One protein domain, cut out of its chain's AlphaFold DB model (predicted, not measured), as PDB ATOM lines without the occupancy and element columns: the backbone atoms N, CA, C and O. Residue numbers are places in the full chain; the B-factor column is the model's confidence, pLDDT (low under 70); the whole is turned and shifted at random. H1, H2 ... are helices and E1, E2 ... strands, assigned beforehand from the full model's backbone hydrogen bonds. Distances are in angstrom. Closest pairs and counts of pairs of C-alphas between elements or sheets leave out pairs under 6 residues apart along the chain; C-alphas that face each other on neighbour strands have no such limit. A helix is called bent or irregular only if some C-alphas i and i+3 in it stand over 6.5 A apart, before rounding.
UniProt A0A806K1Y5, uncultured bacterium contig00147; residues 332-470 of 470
ATOM      1  N   ALA A 332     133.623 123.958 108.477       92.25
ATOM      2  CA  ALA A 332     134.393 123.073 107.611       92.25
ATOM      3  C   ALA A 332     135.636 122.521 108.332       92.25
ATOM      4  O   ALA A 332     136.275 123.209 109.128       92.25
ATOM      5  N   SER A 333     136.071 121.304 107.983       91.94
ATOM      6  CA  SER A 333     137.305 120.708 108.529       91.94
ATOM      7  C   SER A 333     138.530 121.602 108.369       91.94
ATOM      8  O   SER A 333     139.455 121.525 109.171       91.94
ATOM      9  N   ARG A 334     138.582 122.416 107.308       92.00
ATOM     10  CA  ARG A 334     139.686 123.357 107.082       92.00
ATOM     11  C   ARG A 334     139.756 124.430 108.169       92.00
ATOM     12  O   ARG A 334     140.854 124.828 108.531       92.00
ATOM     13  N   ASP A 335     138.614 124.856 108.697       91.06
ATOM     14  CA  ASP A 335     138.537 125.904 109.710       91.06
ATOM     15  C   ASP A 335     138.891 125.325 111.082       91.06
ATOM     16  O   ASP A 335     139.722 125.893 111.783       91.06
ATOM     17  N   LEU A 336     138.437 124.099 111.380       91.06
ATOM     18  CA  LEU A 336     138.917 123.338 112.542       91.06
ATOM     19  C   LEU A 336     140.445 123.145 112.508       91.06
ATOM     20  O   LEU A 336     141.125 123.368 113.507       91.06
ATOM     21  N   LYS A 337     141.021 122.801 111.349       92.25
ATOM     22  CA  LYS A 337     142.482 122.678 111.197       92.25
ATOM     23  C   LYS A 337     143.217 123.991 111.456       92.25
ATOM     24  O   LYS A 337     144.264 123.966 112.093       92.25
ATOM     25  N   LYS A 338     142.679 125.129 111.002       91.06
ATOM     26  CA  LYS A 338     143.241 126.461 111.300       91.06
ATOM     27  C   LYS A 338     143.214 126.778 112.797       91.06
ATOM     28  O   LYS A 338     144.097 127.479 113.274       91.06
ATOM     29  N   MET A 339     142.255 126.222 113.537       88.88
ATOM     30  CA  MET A 339     142.195 126.296 115.003       88.88
ATOM     31  C   MET A 339     143.144 125.309 115.708       88.88
ATOM     32  O   MET A 339     143.133 125.229 116.932       88.88
ATOM     33  N   GLY A 340     143.945 124.535 114.964       91.19
ATOM     34  CA  GLY A 340     144.878 123.544 115.509       91.19
ATOM     35  C   GLY A 340     144.301 122.135 115.674       91.19
ATOM     36  O   GLY A 340     144.948 121.280 116.274       91.19
ATOM     37  N   TYR A 341     143.103 121.855 115.150       92.69
ATOM     38  CA  TYR A 341     142.476 120.539 115.284       92.69
ATOM     39  C   TYR A 341     143.002 119.609 114.187       92.69
ATOM     40  O   TYR A 341     142.591 119.682 113.024       92.69
ATOM     41  N   ASP A 342     143.913 118.712 114.557       93.62
ATOM     42  CA  ASP A 342     144.369 117.641 113.674       93.62
ATOM     43  C   ASP A 342     143.288 116.555 113.467       93.62
ATOM     44  O   ASP A 342     142.167 116.630 113.977       93.62
ATOM     45  N   LYS A 343     143.607 115.506 112.697       91.75
ATOM     46  CA  LYS A 343     142.656 114.409 112.434       91.75
ATOM     47  C   LYS A 343     142.218 113.682 113.712       91.75
ATOM     48  O   LYS A 343     141.060 113.276 113.801       91.75
ATOM     49  N   GLY A 344     143.125 113.496 114.671       91.44
ATOM     50  CA  GLY A 344     142.837 112.831 115.940       91.44
ATOM     51  C   GLY A 344     141.935 113.687 116.822       91.44
ATOM     52  O   GLY A 344     140.956 113.183 117.371       91.44
ATOM     53  N   ARG A 345     142.193 114.997 116.878       92.25
ATOM     54  CA  ARG A 345     141.375 115.965 117.607       92.25
ATOM     55  C   ARG A 345     139.991 116.103 116.997       92.25
ATOM     56  O   ARG A 345     139.028 116.073 117.751       92.25
ATOM     57  N   ILE A 346     139.874 116.172 115.666       93.81
ATOM     58  CA  ILE A 346     138.573 116.180 114.971       93.81
ATOM     59  C   ILE A 346     137.785 114.911 115.304       93.81
ATOM     60  O   ILE A 346     136.610 115.015 115.641       93.81
ATOM     61  N   ARG A 347     138.420 113.729 115.279       92.31
ATOM     62  CA  ARG A 347     137.775 112.480 115.714       92.31
ATOM     63  C   ARG A 347     137.301 112.582 117.163       92.31
ATOM     64  O   ARG A 347     136.141 112.284 117.416       92.31
ATOM     65  N   TRP A 348     138.163 113.035 118.079       92.19
ATOM     66  CA  TRP A 348     137.861 113.175 119.510       92.19
ATOM     67  C   TRP A 348     136.586 113.983 119.776       92.19
ATOM     68  O   TRP A 348     135.781 113.616 120.625       92.19
ATOM     69  N   VAL A 349     136.390 115.067 119.026       93.81
ATOM     70  CA  VAL A 349     135.236 115.959 119.198       93.81
ATOM     71  C   VAL A 349     133.996 115.541 118.418       93.81
ATOM     72  O   VAL A 349     132.910 116.007 118.755       93.81
ATOM     73  N   SER A 350     134.130 114.718 117.373       94.00
ATOM     74  CA  SER A 350     133.016 114.372 116.480       94.00
ATOM     75  C   SER A 350     132.461 112.965 116.666       94.00
ATOM     76  O   SER A 350     131.336 112.678 116.245       94.00
ATOM     77  N   GLN A 351     133.233 112.080 117.295       93.06
ATOM     78  CA  GLN A 351     132.843 110.702 117.549       93.06
ATOM     79  C   GLN A 351     132.722 110.434 119.048       93.06
ATOM     80  O   GLN A 351     133.471 110.998 119.846       93.06
ATOM     81  N   PRO A 352     131.795 109.559 119.446       91.69
ATOM     82  CA  PRO A 352     131.668 109.136 120.828       91.69
ATOM     83  C   PRO A 352     132.769 108.139 121.190       91.69
ATOM     84  O   PRO A 352     133.022 107.192 120.446       91.69
ATOM     85  N   HIS A 353     133.393 108.332 122.351       92.06
ATOM     86  CA  HIS A 353     134.478 107.480 122.833       92.06
ATOM     87  C   HIS A 353     134.054 106.751 124.106       92.06
ATOM     88  O   HIS A 353     133.562 107.356 125.064       92.06
ATOM     89  N   ILE A 354     134.249 105.437 124.107       94.94
ATOM     90  CA  ILE A 354     133.826 104.532 125.173       94.94
ATOM     91  C   ILE A 354     135.059 103.811 125.701       94.94
ATOM     92  O   ILE A 354     135.776 103.168 124.932       94.94
ATOM     93  N   ARG A 355     135.324 103.909 127.003       93.69
ATOM     94  CA  ARG A 355     136.410 103.152 127.638       93.69
ATOM     95  C   ARG A 355     135.950 101.724 127.890       93.69
ATOM     96  O   ARG A 355     134.783 101.495 128.205       93.69
ATOM     97  N   THR A 356     136.886 100.782 127.809       92.69
ATOM     98  CA  THR A 356     136.645  99.353 128.067       92.69
ATOM     99  C   THR A 356     135.829  99.144 129.352       92.69
ATOM    100  O   THR A 356     134.746  98.566 129.304       92.69
ATOM    101  N   ASN A 357     136.280  99.716 130.471       93.62
ATOM    102  CA  ASN A 357     135.719  99.479 131.807       93.62
ATOM    103  C   ASN A 357     134.272  99.978 131.960       93.62
ATOM    104  O   ASN A 357     133.467  99.328 132.624       93.62
ATOM    105  N   GLU A 358     133.907 101.072 131.277       94.50
ATOM    106  CA  GLU A 358     132.580 101.690 131.411       94.50
ATOM    107  C   GLU A 358     131.440 100.740 130.990       94.50
ATOM    108  O   GLU A 358     130.319 100.846 131.497       94.50
ATOM    109  N   ILE A 359     131.709  99.801 130.072       94.38
ATOM    110  CA  ILE A 359     130.729  98.792 129.643       94.38
ATOM    111  C   ILE A 359     130.415  97.816 130.774       94.38
ATOM    112  O   ILE A 359     129.241  97.559 131.053       94.38
ATOM    113  N   TRP A 360     131.445  97.293 131.443       92.94
ATOM    114  CA  TRP A 360     131.242  96.411 132.590       92.94
ATOM    115  C   TRP A 360     130.586  97.165 133.740       92.94
ATOM    116  O   TRP A 360     129.611  96.662 134.289       92.94
ATOM    117  N   ASP A 361     131.050  98.372 134.063       92.00
ATOM    118  CA  ASP A 361     130.504  99.167 135.169       92.00
ATOM    119  C   ASP A 361     129.009  99.456 134.978       92.00
ATOM    120  O   ASP A 361     128.211  99.289 135.902       92.00
ATOM    121  N   THR A 362     128.607  99.791 133.750       91.44
ATOM    122  CA  THR A 362     127.197  99.993 133.388       91.44
ATOM    123  C   THR A 362     126.363  98.737 133.624       91.44
ATOM    124  O   THR A 362     125.295  98.803 134.234       91.44
ATOM    125  N   LEU A 363     126.826  97.585 133.131       91.38
ATOM    126  CA  LEU A 363     126.095  96.328 133.277       91.38
ATOM    127  C   LEU A 363     126.000  95.915 134.754       91.38
ATOM    128  O   LEU A 363     124.906  95.613 135.223       91.38
ATOM    129  N   LYS A 364     127.108  95.997 135.504       91.00
ATOM    130  CA  LYS A 364     127.155  95.704 136.945       91.00
ATOM    131  C   LYS A 364     126.182  96.573 137.733       91.00
ATOM    132  O   LYS A 364     125.387  96.051 138.511       91.00
ATOM    133  N   SER A 365     126.214  97.887 137.495       87.88
ATOM    134  CA  SER A 365     125.329  98.839 138.170       87.88
ATOM    135  C   SER A 365     123.858  98.549 137.886       87.88
ATOM    136  O   SER A 365     123.030  98.704 138.776       87.88
ATOM    137  N   SER A 366     123.522  98.121 136.669       85.62
ATOM    138  CA  SER A 366     122.137  97.829 136.303       85.62
ATOM    139  C   SER A 366     121.623  96.497 136.854       85.62
ATOM    140  O   SER A 366     120.409  96.333 136.935       85.62
ATOM    141  N   TRP A 367     122.494  95.535 137.173       84.25
ATOM    142  CA  TRP A 367     122.088  94.202 137.649       84.25
ATOM    143  C   TRP A 367     122.071  94.109 139.186       84.25
ATOM    144  O   TRP A 367     121.735  93.063 139.734       84.25
ATOM    145  N   GLY A 368     122.434  95.185 139.897       75.00
ATOM    146  CA  GLY A 368     122.257  95.295 141.350       75.00
ATOM    147  C   GLY A 368     122.995  94.236 142.181       75.00
ATOM    148  O   GLY A 368     122.564  93.928 143.285       75.00
ATOM    149  N   GLY A 369     124.078  93.653 141.652       70.88
ATOM    150  CA  GLY A 369     124.871  92.616 142.328       70.88
ATOM    151  C   GLY A 369     124.356  91.175 142.183       70.88
ATOM    152  O   GLY A 369     125.021  90.256 142.651       70.88
ATOM    153  N   ALA A 370     123.228  90.945 141.502       70.62
ATOM    154  CA  ALA A 370     122.666  89.612 141.258       70.62
ATOM    155  C   ALA A 370     123.035  89.088 139.856       70.62
ATOM    156  O   ALA A 370     122.168  88.895 139.005       70.62
ATOM    157  N   TYR A 371     124.329  88.892 139.587       81.25
ATOM    158  CA  TYR A 371     124.811  88.437 138.280       81.25
ATOM    159  C   TYR A 371     125.894  87.368 138.387       81.25
ATOM    160  O   TYR A 371     126.712  87.386 139.304       81.25
ATOM    161  N   LYS A 372     125.937  86.451 137.416       86.50
ATOM    162  CA  LYS A 372     127.088  85.558 137.238       86.50
ATOM    163  C   LYS A 372     128.116  86.238 136.340       86.50
ATOM    164  O   LYS A 372     127.755  86.783 135.298       86.50
ATOM    165  N   ASP A 373     129.400  86.143 136.681       88.25
ATOM    166  CA  ASP A 373     130.479  86.747 135.879       88.25
ATOM    167  C   ASP A 373     130.457  86.288 134.414       88.25
ATOM    168  O   ASP A 373     130.720  87.073 133.505       88.25
ATOM    169  N   ALA A 374     130.079  85.032 134.163       90.88
ATOM    170  CA  ALA A 374     129.922  84.504 132.810       90.88
ATOM    171  C   ALA A 374     128.843  85.252 132.002       90.88
ATOM    172  O   ALA A 374     129.057  85.564 130.832       90.88
ATOM    173  N   GLU A 375     127.707  85.576 132.624       90.50
ATOM    174  CA  GLU A 375     126.595  86.291 131.984       90.50
ATOM    175  C   GLU A 375     126.962  87.758 131.736       90.50
ATOM    176  O   GLU A 375     126.730  88.280 130.642       90.50
ATOM    177  N   LEU A 376     127.611  88.397 132.714       91.81
ATOM    178  CA  LEU A 376     128.136  89.756 132.591       91.81
ATOM    179  C   LEU A 376     129.141  89.857 131.433       91.81
ATOM    180  O   LEU A 376     129.017  90.726 130.566       91.81
ATOM    181  N   ASN A 377     130.112  88.943 131.389       93.44
ATOM    182  CA  ASN A 377     131.134  88.907 130.346       93.44
ATOM    183  C   ASN A 377     130.533  88.599 128.972       93.44
ATOM    184  O   ASN A 377     130.911  89.230 127.985       93.44
ATOM    185  N   ALA A 378     129.560  87.689 128.888       94.44
ATOM    186  CA  ALA A 378     128.847  87.417 127.644       94.44
ATOM    187  C   ALA A 378     128.098  88.661 127.132       94.44
ATOM    188  O   ALA A 378     128.173  88.978 125.941       94.44
ATOM    189  N   ALA A 379     127.425  89.403 128.018       94.50
ATOM    190  CA  ALA A 379     126.736  90.642 127.667       94.50
ATOM    191  C   ALA A 379     127.715  91.731 127.188       94.50
ATOM    192  O   ALA A 379     127.495  92.322 126.127       94.50
ATOM    193  N   ALA A 380     128.821  91.948 127.907       95.62
ATOM    194  CA  ALA A 380     129.861  92.903 127.527       95.62
ATOM    195  C   ALA A 380     130.498  92.547 126.170       95.62
ATOM    196  O   ALA A 380     130.537  93.377 125.258       95.62
ATOM    197  N   ASN A 381     130.899  91.287 125.977       95.94
ATOM    198  CA  ASN A 381     131.480  90.799 124.722       95.94
ATOM    199  C   ASN A 381     130.520  90.949 123.535       95.94
ATOM    200  O   ASN A 381     130.942  91.254 122.413       95.94
ATOM    201  N   LYS A 382     129.212  90.789 123.760       96.81
ATOM    202  CA  LYS A 382     128.194  91.033 122.732       96.81
ATOM    203  C   LYS A 382     128.136  92.510 122.332       96.81
ATOM    204  O   LYS A 382     127.991  92.796 121.146       96.81
ATOM    205  N   ILE A 383     128.303  93.443 123.272       97.06
ATOM    206  CA  ILE A 383     128.366  94.883 122.975       97.06
ATOM    207  C   ILE A 383     129.610  95.200 122.142       97.06
ATOM    208  O   ILE A 383     129.476  95.767 121.055       97.06
ATOM    209  N   PHE A 384     130.800  94.775 122.580       96.69
ATOM    210  CA  PHE A 384     132.039  95.006 121.826       96.69
ATOM    211  C   PHE A 384     131.972  94.409 120.420       96.69
ATOM    212  O   PHE A 384     132.265  95.082 119.440       96.69
ATOM    213  N   SER A 385     131.513  93.166 120.286       96.69
ATOM    214  CA  SER A 385     131.459  92.495 118.982       96.69
ATOM    215  C   SER A 385     130.387  93.055 118.043       96.69
ATOM    216  O   SER A 385     130.605  93.093 116.828       96.69
ATOM    217  N   LYS A 386     129.228  93.499 118.545       97.12
ATOM    218  CA  LYS A 386     128.119  93.942 117.685       97.12
ATOM    219  C   LYS A 386     128.074  95.444 117.439       97.12
ATOM    220  O   LYS A 386     127.747  95.829 116.312       97.12
ATOM    221  N   ALA A 387     128.378  96.253 118.452       96.88
ATOM    222  CA  ALA A 387     128.161  97.697 118.440       96.88
ATOM    223  C   ALA A 387     129.446  98.504 118.237       96.88
ATOM    224  O   ALA A 387     129.381  99.559 117.610       96.88
ATOM    225  N   LEU A 388     130.592  98.023 118.732       97.25
ATOM    226  CA  LEU A 388     131.799  98.841 118.875       97.25
ATOM    227  C   LEU A 388     132.996  98.335 118.057       97.25
ATOM    228  O   LEU A 388     133.102  97.159 117.725       97.25
ATOM    229  N   GLU A 389     133.918  99.227 117.726       96.00
ATOM    230  CA  GLU A 389     135.231  98.908 117.164       96.00
ATOM    231  C   GLU A 389     136.326  99.615 117.966       96.00
ATOM    232  O   GLU A 389     136.157 100.755 118.403       96.00
ATOM    233  N   ARG A 390     137.431  98.904 118.209       94.94
ATOM    234  CA  ARG A 390     138.557  99.403 119.001       94.94
ATOM    235  C   ARG A 390     139.413 100.346 118.158       94.94
ATOM    236  O   ARG A 390     139.692 100.052 116.995       94.94
ATOM    237  N   ILE A 391     139.865 101.455 118.740       91.25
ATOM    238  CA  ILE A 391     140.802 102.372 118.082       91.25
ATOM    239  C   ILE A 391     142.218 101.805 118.207       91.25
ATOM    240  O   ILE A 391     142.871 101.961 119.236       91.25
ATOM    241  N   GLY A 392     142.705 101.150 117.151       88.62
ATOM    242  CA  GLY A 392     144.051 100.569 117.137       88.62
ATOM    243  C   GLY A 392     144.294  99.679 118.361       88.62
ATOM    244  O   GLY A 392     143.534  98.743 118.611       88.62
ATOM    245  N   ASN A 393     145.323 100.014 119.144       86.56
ATOM    246  CA  ASN A 393     145.676  99.315 120.383       86.56
ATOM    247  C   ASN A 393     145.213 100.049 121.661       86.56
ATOM    248  O   ASN A 393     145.543  99.618 122.763       86.56
ATOM    249  N   GLU A 394     144.462 101.147 121.543       86.00
ATOM    250  CA  GLU A 394     143.980 101.942 122.681       86.00
ATOM    251  C   GLU A 394     142.851 101.209 123.428       86.00
ATOM    252  O   GLU A 394     142.063 100.485 122.823       86.00
ATOM    253  N   GLU A 395     142.694 101.403 124.741       88.81
ATOM    254  CA  GLU A 395     141.503 100.944 125.493       88.81
ATOM    255  C   GLU A 395     140.278 101.846 125.264       88.81
ATOM    256  O   GLU A 395     139.556 102.235 126.187       88.81
ATOM    257  N   LEU A 396     140.062 102.201 123.999       91.81
ATOM    258  CA  LEU A 396     139.062 103.152 123.560       91.81
ATOM    259  C   LEU A 396     138.306 102.598 122.358       91.81
ATOM    260  O   LEU A 396     138.887 102.066 121.408       91.81
ATOM    261  N   TRP A 397     136.991 102.739 122.419       95.94
ATOM    262  CA  TRP A 397     136.056 102.163 121.472       95.94
ATOM    263  C   TRP A 397     135.159 103.248 120.890       95.94
ATOM    264  O   TRP A 397     134.749 104.172 121.592       95.94
ATOM    265  N   ILE A 398     134.824 103.096 119.615       95.62
ATOM    266  CA  ILE A 398     133.840 103.914 118.898       95.62
ATOM    267  C   ILE A 398     132.732 103.008 118.370       95.62
ATOM    268  O   ILE A 398     132.911 101.793 118.269       95.62
ATOM    269  N   PHE A 399     131.576 103.568 118.023       96.88
ATOM    270  CA  PHE A 399     130.545 102.772 117.357       96.88
ATOM    271  C   PHE A 399     131.009 102.343 115.966       96.88
ATOM    272  O   PHE A 399     131.577 103.133 115.213       96.88
ATOM    273  N   LYS A 400     130.709 101.093 115.602       96.81
ATOM    274  CA  LYS A 400     130.953 100.574 114.253       96.81
ATOM    275  C   LYS A 400     130.258 101.452 113.223       96.81
ATOM    276  O   LYS A 400     129.115 101.853 113.420       96.81
ATOM    277  N   LYS A 401     130.874 101.614 112.049       93.50
ATOM    278  CA  LYS A 401     130.338 102.426 110.936       93.50
ATOM    279  C   LYS A 401     128.891 102.125 110.531       93.50
ATOM    280  O   LYS A 401     128.242 103.013 109.982       93.50
ATOM    281  N   LYS A 402     128.412 100.896 110.750       94.69
ATOM    282  CA  LYS A 402     127.031 100.473 110.463       94.69
ATOM    283  C   LYS A 402     125.988 101.059 111.424       94.69
ATOM    284  O   LYS A 402     124.816 101.014 111.099       94.69
ATOM    285  N   ILE A 403     126.405 101.562 112.584       95.12
ATOM    286  CA  ILE A 403     125.527 102.200 113.563       95.12
ATOM    287  C   ILE A 403     125.390 103.669 113.175       95.12
ATOM    288  O   ILE A 403     126.363 104.427 113.218       95.12
ATOM    289  N   LYS A 404     124.193 104.050 112.733       92.19
ATOM    290  CA  LYS A 404     123.840 105.386 112.245       92.19
ATOM    291  C   LYS A 404     122.863 106.125 113.155       92.19
ATOM    292  O   LYS A 404     122.619 107.304 112.914       92.19
ATOM    293  N   GLY A 405     122.341 105.464 114.184       93.56
ATOM    294  CA  GLY A 405     121.477 106.082 115.180       93.56
ATOM    295  C   GLY A 405     121.084 105.143 116.315       93.56
ATOM    296  O   GLY A 405     121.464 103.969 116.345       93.56
ATOM    297  N   GLU A 406     120.288 105.666 117.242       94.88
ATOM    298  CA  GLU A 406     119.752 104.928 118.395       94.88
ATOM    299  C   GLU A 406     118.939 103.679 117.986       94.88
ATOM    300  O   GLU A 406     119.041 102.639 118.640       94.88
ATOM    301  N   LYS A 407     118.207 103.724 116.865       94.69
ATOM    302  CA  LYS A 407     117.448 102.580 116.324       94.69
ATOM    303  C   LYS A 407     118.345 101.399 115.953       94.69
ATOM    304  O   LYS A 407     118.005 100.255 116.249       94.69
ATOM    305  N   ASP A 408     119.519 101.655 115.373       95.81
ATOM    306  CA  ASP A 408     120.465 100.585 115.043       95.81
ATOM    307  C   ASP A 408     120.982  99.898 116.304       95.81
ATOM    308  O   ASP A 408     121.116  98.678 116.318       95.81
ATOM    309  N   ILE A 409     121.223 100.661 117.377       96.00
ATOM    310  CA  ILE A 409     121.631 100.122 118.681       96.00
ATOM    311  C   ILE A 409     120.534  99.204 119.235       96.00
ATOM    312  O   ILE A 409     120.847  98.091 119.664       96.00
ATOM    313  N   THR A 410     119.262  99.618 119.176       94.88
ATOM    314  CA  THR A 410     118.118  98.776 119.574       94.88
ATOM    315  C   THR A 410     118.076  97.464 118.780       94.88
ATOM    316  O   THR A 410     117.916  96.389 119.360       94.88
ATOM    317  N   ASN A 411     118.309  97.526 117.467       95.56
ATOM    318  CA  ASN A 411     118.229  96.375 116.562       95.56
ATOM    319  C   ASN A 411     119.361  95.343 116.746       95.56
ATOM    320  O   ASN A 411     119.296  94.240 116.200       95.56
ATOM    321  N   LEU A 412     120.396  95.639 117.539       95.31
ATOM    322  CA  LEU A 412     121.480  94.688 117.825       95.31
ATOM    323  C   LEU A 412     121.079  93.559 118.796       95.31
ATOM    324  O   LEU A 412     121.847  92.590 118.948       95.31
ATOM    325  N   ASN A 413     119.901  93.663 119.427       92.12
ATOM    326  CA  ASN A 413     119.407  92.747 120.459       92.12
ATOM    327  C   ASN A 413     120.440  92.581 121.594       92.12
ATOM    328  O   ASN A 413     120.926  91.479 121.886       92.12
ATOM    329  N   LEU A 414     120.885  93.717 122.138       93.75
ATOM    330  CA  LEU A 414     121.804  93.795 123.275       93.75
ATOM    331  C   LEU A 414     121.034  93.647 124.590       93.75
ATOM    332  O   LEU A 414     119.807  93.676 124.620       93.75
ATOM    333  N   HIS A 415     121.763  93.471 125.691       92.06
ATOM    334  CA  HIS A 415     121.129  93.410 127.003       92.06
ATOM    335  C   HIS A 415     120.461  94.767 127.328       92.06
ATOM    336  O   HIS A 415     121.155  95.788 127.231       92.06
ATOM    337  N   PRO A 416     119.185  94.821 127.768       89.94
ATOM    338  CA  PRO A 416     118.454  96.078 127.992       89.94
ATOM    339  C   PRO A 416     119.169  97.072 128.919       89.94
ATOM    340  O   PRO A 416     119.184  98.270 128.647       89.94
ATOM    341  N   ALA A 417     119.858  96.560 129.945       89.69
ATOM    342  CA  ALA A 417     120.733  97.323 130.849       89.69
ATOM    343  C   ALA A 417     121.732  98.263 130.144       89.69
ATOM    344  O   ALA A 417     122.129  99.287 130.692       89.69
ATOM    345  N   SER A 418     122.166  97.912 128.930       92.25
ATOM    346  CA  SER A 418     123.155  98.688 128.178       92.25
ATOM    347  C   SER A 418     122.549  99.820 127.346       92.25
ATOM    348  O   SER A 418     123.265 100.762 127.013       92.25
ATOM    349  N   HIS A 419     121.250  99.778 127.021       92.31
ATOM    350  CA  HIS A 419     120.645 100.696 126.048       92.31
ATOM    351  C   HIS A 419     120.744 102.155 126.489       92.31
ATOM    352  O   HIS A 419     121.252 102.982 125.740       92.31
ATOM    353  N   GLY A 420     120.346 102.467 127.727       92.81
ATOM    354  CA  GLY A 420     120.395 103.842 128.230       92.81
ATOM    355  C   GLY A 420     121.810 104.427 128.220       92.81
ATOM    356  O   GLY A 420     122.005 105.589 127.871       92.81
ATOM    357  N   TYR A 421     122.816 103.614 128.548       95.00
ATOM    358  CA  TYR A 421     124.215 104.026 128.473       95.00
ATOM    359  C   TYR A 421     124.688 104.220 127.030       95.00
ATOM    360  O   TYR A 421     125.287 105.248 126.721       95.00
ATOM    361  N   LEU A 422     124.395 103.268 126.140       96.44
ATOM    362  CA  LEU A 422     124.793 103.344 124.737       96.44
ATOM    363  C   LEU A 422     124.123 104.520 124.023       96.44
ATOM    364  O   LEU A 422     124.787 105.173 123.229       96.44
ATOM    365  N   PHE A 423     122.872 104.858 124.342       95.50
ATOM    366  CA  PHE A 423     122.208 106.058 123.823       95.50
ATOM    367  C   PHE A 423     122.875 107.338 124.330       95.50
ATOM    368  O   PHE A 423     123.176 108.232 123.544       95.50
ATOM    369  N   ARG A 424     123.196 107.427 125.630       94.62
ATOM    370  CA  ARG A 424     123.949 108.577 126.163       94.62
ATOM    371  C   ARG A 424     125.316 108.716 125.501       94.62
ATOM    372  O   ARG A 424     125.666 109.812 125.082       94.62
ATOM    373  N   LYS A 425     126.064 107.618 125.363       95.50
ATOM    374  CA  LYS A 425     127.361 107.632 124.681       95.50
ATOM    375  C   LYS A 425     127.217 107.946 123.205       95.50
ATOM    376  O   LYS A 425     128.017 108.709 122.700       95.50
ATOM    377  N   TRP A 426     126.192 107.449 122.518       95.50
ATOM    378  CA  TRP A 426     125.908 107.841 121.139       95.50
ATOM    379  C   TRP A 426     125.753 109.362 121.022       95.50
ATOM    380  O   TRP A 426     126.355 109.971 120.145       95.50
ATOM    381  N   LYS A 427     125.051 110.006 121.951       94.56
ATOM    382  CA  LYS A 427     124.872 111.466 121.959       94.56
ATOM    383  C   LYS A 427     126.115 112.261 122.391       94.56
ATOM    384  O   LYS A 427     126.182 113.460 122.131       94.56
ATOM    385  N   ASP A 428     127.106 111.618 123.006       94.81
ATOM    386  CA  ASP A 428     128.282 112.263 123.603       94.81
ATOM    387  C   ASP A 428     129.331 112.677 122.560       94.81
ATOM    388  O   ASP A 428     130.299 111.968 122.283       94.81
ATOM    389  N   ARG A 429     129.113 113.842 121.953       94.00
ATOM    390  CA  ARG A 429     130.017 114.468 120.985       94.00
ATOM    391  C   ARG A 429     129.859 115.985 121.032       94.00
ATOM    392  O   ARG A 429     128.832 116.488 121.472       94.00
ATOM    393  N   LEU A 430     130.879 116.722 120.611       94.44
ATOM    394  CA  LEU A 430     130.847 118.186 120.553       94.44
ATOM    395  C   LEU A 430     130.333 118.640 119.182       94.44
ATOM    396  O   LEU A 430     129.444 119.486 119.090       94.44
ATOM    397  N   PHE A 431     130.854 118.026 118.121       93.50
ATOM    398  CA  PHE A 431     130.422 118.250 116.748       93.50
ATOM    399  C   PHE A 431     129.725 117.017 116.178       93.50
ATOM    400  O   PHE A 431     130.088 115.888 116.494       93.50
ATOM    401  N   LEU A 432     128.776 117.222 115.269       92.50
ATOM    402  CA  LEU A 432     128.279 116.163 114.400       92.50
ATOM    403  C   LEU A 432     128.712 116.436 112.959       92.50
ATOM    404  O   LEU A 432     128.502 117.530 112.437       92.50
ATOM    405  N   GLU A 433     129.329 115.437 112.328       91.75
ATOM    406  CA  GLU A 433     129.623 115.439 110.895       91.75
ATOM    407  C   GLU A 433     128.428 114.844 110.153       91.75
ATOM    408  O   GLU A 433     128.104 113.670 110.347       91.75
ATOM    409  N   TYR A 434     127.770 115.645 109.321       83.56
ATOM    410  CA  TYR A 434     126.632 115.174 108.528       83.56
ATOM    411  C   TYR A 434     126.992 115.029 107.054       83.56
ATOM    412  O   TYR A 434     126.760 113.985 106.449       83.56
ATOM    413  N   GLU A 435     127.634 116.050 106.497       87.44
ATOM    414  CA  GLU A 435     128.296 115.973 105.200       87.44
ATOM    415  C   GLU A 435     129.799 115.834 105.422       87.44
ATOM    416  O   GLU A 435     130.356 116.392 106.369       87.44
ATOM    417  N   ARG A 436     130.478 115.105 104.532       90.12
ATOM    418  CA  ARG A 436     131.919 114.869 104.651       90.12
ATOM    419  C   ARG A 436     132.676 116.194 104.763       90.12
ATOM    420  O   ARG A 436     132.666 117.010 103.844       90.12
ATOM    421  N   GLY A 437     133.380 116.372 105.872       91.50
ATOM    422  CA  GLY A 437     134.165 117.559 106.175       91.50
ATOM    423  C   GLY A 437     133.359 118.770 106.652       91.50
ATOM    424  O   GLY A 437     133.950 119.844 106.786       91.50
ATOM    425  N   LYS A 438     132.054 118.630 106.905       92.69
ATOM    426  CA  LYS A 438     131.157 119.688 107.386       92.69
ATOM    427  C   LYS A 438     130.534 119.291 108.722       92.69
ATOM    428  O   LYS A 438     129.837 118.284 108.836       92.69
ATOM    429  N   PHE A 439     130.776 120.130 109.718       92.88
ATOM    430  CA  PHE A 439     130.424 119.893 111.108       92.88
ATOM    431  C   PHE A 439     129.458 120.960 111.605       92.88
ATOM    432  O   PHE A 439     129.453 122.088 111.117       92.88
ATOM    433  N   PHE A 440     128.679 120.632 112.621       92.00
ATOM    434  CA  PHE A 440     127.904 121.607 113.382       92.00
ATOM    435  C   PHE A 440     127.927 121.224 114.864       92.00
ATOM    436  O   PHE A 440     128.136 120.048 115.183       92.00
ATOM    437  N   PRO A 441     127.780 122.191 115.782       91.62
ATOM    438  CA  PRO A 441     127.774 121.893 117.204       91.62
ATOM    439  C   PRO A 441     126.459 121.198 117.556       91.62
ATOM    440  O   PRO A 441     125.388 121.654 117.154       91.62
ATOM    441  N   VAL A 442     126.525 120.101 118.308       92.44
ATOM    442  CA  VAL A 442     125.299 119.471 118.824       92.44
ATOM    443  C   VAL A 442     124.684 120.340 119.919       92.44
ATOM    444  O   VAL A 442     125.384 121.142 120.537       92.44
ATOM    445  N   TRP A 443     123.395 120.169 120.210       92.31
ATOM    446  CA  TRP A 443     122.697 121.037 121.167       92.31
ATOM    447  C   TRP A 443     123.388 121.092 122.542       92.31
ATOM    448  O   TRP A 443     123.705 122.165 123.054       92.31
ATOM    449  N   TYR A 444     123.732 119.920 123.082       92.75
ATOM    450  CA  TYR A 444     124.402 119.761 124.375       92.75
ATOM    451  C   TYR A 444     125.931 119.674 124.273       92.75
ATOM    452  O   TYR A 444     126.578 119.030 125.097       92.75
ATOM    453  N   PHE A 445     126.556 120.326 123.284       91.94
ATOM    454  CA  PHE A 445     128.000 120.172 123.056       91.94
ATOM    455  C   PHE A 445     128.856 120.517 124.290       91.94
ATOM    456  O   PHE A 445     129.905 119.905 124.494       91.94
ATOM    457  N   ARG A 446     128.405 121.456 125.137       92.69
ATOM    458  CA  ARG A 446     129.092 121.863 126.382       92.69
ATOM    459  C   ARG A 446     129.074 120.790 127.472       92.69
ATOM    460  O   ARG A 446     129.884 120.830 128.393       92.69
ATOM    461  N   GLU A 447     128.164 119.832 127.369       93.31
ATOM    462  CA  GLU A 447     128.037 118.724 128.310       93.31
ATOM    463  C   GLU A 447     128.833 117.493 127.873       93.31
ATOM    464  O   GLU A 447     129.024 116.581 128.685       93.31
ATOM    465  N   SER A 448     129.337 117.489 126.634       94.38
ATOM    466  CA  SER A 448     130.116 116.382 126.089       94.38
ATOM    467  C   SER A 448     131.411 116.139 126.868       94.38
ATOM    468  O   SER A 448     132.056 117.068 127.373       94.38
ATOM    469  N   THR A 449     131.835 114.878 126.922       93.00
ATOM    470  CA  THR A 449     133.111 114.460 127.516       93.00
ATOM    471  C   THR A 449     134.279 115.196 126.861       93.00
ATOM    472  O   THR A 449     135.191 115.659 127.549       93.00
ATOM    473  N   ALA A 450     134.225 115.372 125.536       93.12
ATOM    474  CA  ALA A 450     135.249 116.092 124.792       93.12
ATOM    475  C   ALA A 450     135.362 117.551 125.257       93.12
ATOM    476  O   ALA A 450     136.448 117.964 125.655       93.12
ATOM    477  N   TYR A 451     134.260 118.307 125.310       93.94
ATOM    478  CA  TYR A 451     134.292 119.709 125.748       93.94
ATOM    479  C   TYR A 451     134.757 119.864 127.201       93.94
ATOM    480  O   TYR A 451     135.541 120.760 127.519       93.94
ATOM    481  N   LYS A 452     134.321 118.967 128.094       94.62
ATOM    482  CA  LYS A 452     134.736 118.971 129.507       94.62
ATOM    483  C   LYS A 452     136.240 118.752 129.683       94.62
ATOM    484  O   LYS A 452     136.812 119.311 130.612       94.62
ATOM    485  N   SER A 453     136.875 118.000 128.780       92.50
ATOM    486  CA  SER A 453     138.326 117.769 128.787       92.50
ATOM    487  C   SER A 453     139.166 118.958 128.308       92.50
ATOM    488  O   SER A 453     140.390 118.912 128.410       92.50
ATOM    489  N   PHE A 454     138.546 120.006 127.754       93.56
ATOM    490  CA  PHE A 454     139.292 121.113 127.159       93.56
ATOM    491  C   PHE A 454     139.835 122.072 128.225       93.56
ATOM    492  O   PHE A 454     139.103 122.419 129.162       93.56
ATOM    493  N   PRO A 455     141.079 122.559 128.066       93.62
ATOM    494  CA  PRO A 455     141.574 123.680 128.851       93.62
ATOM    495  C   PRO A 455     140.808 124.971 128.506       93.62
ATOM    496  O   PRO A 455     140.181 125.093 127.450       93.62
ATOM    497  N   GLU A 456     140.846 125.951 129.409       93.06
ATOM    498  CA  GLU A 456     140.010 127.158 129.314       93.06
ATOM    499  C   GLU A 456     140.313 128.013 128.072       93.06
ATOM    500  O   GLU A 456     139.411 128.561 127.441       93.06
ATOM    501  N   ASN A 457     141.577 128.073 127.650       90.81
ATOM    502  CA  ASN A 457     141.985 128.755 126.419       90.81
ATOM    503  C   ASN A 457     141.323 128.157 125.164       90.81
ATOM    504  O   ASN A 457     140.919 128.900 124.271       90.81
ATOM    505  N   GLU A 458     141.159 126.835 125.099       90.19
ATOM    506  CA  GLU A 458     140.505 126.170 123.968       90.19
ATOM    507  C   GLU A 458     138.987 126.378 123.989       90.19
ATOM    508  O   GLU A 458     138.385 126.652 122.948       90.19
ATOM    509  N   LYS A 459     138.364 126.351 125.175       91.25
ATOM    510  CA  LYS A 459     136.945 126.714 125.334       91.25
ATOM    511  C   LYS A 459     136.679 128.150 124.878       91.25
ATOM    512  O   LYS A 459     135.688 128.389 124.183       91.25
ATOM    513  N   ASN A 460     137.577 129.080 125.207       88.44
ATOM    514  CA  ASN A 460     137.511 130.473 124.762       88.44
ATOM    515  C   ASN A 460     137.717 130.614 123.247       88.44
ATOM    516  O   ASN A 460     136.969 131.349 122.605       88.44
ATOM    517  N   SER A 461     138.657 129.868 122.658       86.44
ATOM    518  CA  SER A 461     138.865 129.833 121.202       86.44
ATOM    519  C   SER A 461     137.598 129.394 120.458       86.44
ATOM    520  O   SER A 461     137.154 130.067 119.527       86.44
ATOM    521  N   LEU A 462     136.941 128.326 120.928       86.12
ATOM    522  CA  LEU A 462     135.652 127.895 120.386       86.12
ATOM    523  C   LEU A 462     134.573 128.966 120.554       86.12
ATOM    524  O   LEU A 462     133.862 129.258 119.600       86.12
ATOM    525  N   LYS A 463     134.444 129.572 121.742       84.81
ATOM    526  CA  LYS A 463     133.458 130.635 121.992       84.81
ATOM    527  C   LYS A 463     133.619 131.795 121.004       84.81
ATOM    528  O   LYS A 463     132.623 132.218 120.422       84.81
ATOM    529  N   ASN A 464     134.855 132.240 120.784       82.44
ATOM    530  CA  ASN A 464     135.176 133.326 119.859       82.44
ATOM    531  C   ASN A 464     134.845 132.958 118.408       82.44
ATOM    532  O   ASN A 464     134.266 133.774 117.692       82.44
ATOM    533  N   PHE A 465     135.145 131.721 118.001       80.19
ATOM    534  CA  PHE A 465     134.800 131.208 116.677       80.19
ATOM    535  C   PHE A 465     133.291 131.323 116.405       80.19
ATOM    536  O   PHE A 465     132.894 131.838 115.361       80.19
ATOM    537  N   TRP A 466     132.444 130.945 117.371       73.81
ATOM    538  CA  TRP A 466     130.986 131.050 117.234       73.81
ATOM    539  C   TRP A 466     130.484 132.486 117.150       73.81
ATOM    540  O   TRP A 466     129.600 132.767 116.353       73.81
ATOM    541  N   THR A 467     131.048 133.399 117.943       69.56
ATOM    542  CA  THR A 467     130.659 134.816 117.907       69.56
ATOM    543  C   THR A 467     131.122 135.537 116.645       69.56
ATOM    544  O   THR A 467     130.527 136.540 116.289       69.56
ATOM    545  N   SER A 468     132.175 135.049 115.981       60.50
ATOM    546  CA  SER A 468     132.659 135.605 114.709       60.50
ATOM    547  C   SER A 468     131.991 135.003 113.468       60.50
ATOM    548  O   SER A 468     132.150 135.537 112.375       60.50
ATOM    549  N   ALA A 469     131.316 133.859 113.624       53.97
ATOM    550  CA  ALA A 469     130.668 133.115 112.543       53.97
ATOM    551  C   ALA A 469     129.137 133.296 112.501       53.97
ATOM    552  O   ALA A 469     128.504 132.817 111.558       53.97
ATOM    553  N   ALA A 470     128.562 133.937 113.524       41.62
ATOM    554  CA  ALA A 470     127.174 134.392 113.595       41.62
ATOM    555  C   ALA A 470     127.102 135.870 113.204       41.62
ATOM    556  O   ALA A 470     126.082 136.243 112.583       41.62
TER     557      ALA A 470
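AT A GLANCE: This is residues 332 to 470 of the 470 residues of a protein of uncultured bacterium contig00147 (UniProt A0A806K1Y5). Two lobes stand end to end and make an elongated body, joined by residues 351 to 355 and 428 to 430. One lobe holds helices H3, H4, H5 and H6 with the small hairpin E1 and E2; the other holds the hairpin E3 and E4 with H1, H2, H7 and, at its far end, H8. The printed part has 139 residues with eight named helices and four named strands, in the order H1 H2 H3 H4 E1 E2 H5 H6 E3 E4 H7 H8; both sheets are antiparallel pairs, and the class is mostly helix. The whole is only just compact, close to loose, with a radius of gyration of the C-alphas of 16.9 A and spans of 54 by 29 by 29 A.

HOW THE PARTS SIT: E3, residues 431 to 435, and E4, residues 438 to 441, form an antiparallel hairpin at 147 degrees; N 432 and O 440 are 2.9 A apart, within hydrogen-bond range. H2, residues 343 to 350, brings C-alpha Ser 350 to 4.7 A from that of Phe 431. H7, residues 449 to 452, only just touches H2, with 3 pairs of C-alphas within 8 A, the closest Val 349 and Ala 450 at 5.6 A. H1, residues 333 to 338, is close to H2 but not clearly touching, Leu 336 to Ile 346 at 7.6 A between C-alphas. H8, residues 456 to 469, touches no helix; its closest C-alpha pair with H7 is Lys 459 and Tyr 451, 7.5 A. In the other lobe, H3, residues 356 to 367, touches H6, residues 416 to 427, at a steep tilt of 44 degrees, opposite ways, the closest C-alphas being Ser 366 and Ala 417, 5.7 A. H3 touches H4, residues 373 to 387, with residues 359 to 364 alone, at a steep tilt of 55 degrees, opposite ways; C-alphas Trp 360 and Ala 380 are closest at 6.3 A. H5, residues 406 to 411, makes a helical hairpin with H6 at a shallow tilt of 32 degrees, only just short of steep, with C-alphas Glu 406 and Phe 423 closest at 6.1 A. E1, residues 388 to 390, and E2, residues 396 to 399, are an antiparallel hairpin, with N 389 and O 398 at 2.8 A. Every O i to N i+4 pair is within hydrogen-bond range in H1, H2, H4, H5 and H8, 7 of 8 in H3 and 6 of 8 in H6; H7 is too short for such a pair.

IN THESE COORDINATES: H4 is 20.7 A long, H8 20.1 A, H3 18.2 A and H6 17.7 A. H6 is irregular, its C-alphas 417 and 420 being 7.0 A apart. H1 begins at C-alpha 333 (137.305, 120.708, 108.529), and H8 ends at C-alpha 469 (130.668, 133.115, 112.543).

THE WHOLE: The C-alphas of Lys 372 and Ser 468 are the two farthest apart, 55.2 A. The printed part has no cut and no long link. The mean pLDDT of the printed part is 90.7, and residues 467 to 470 are under 70.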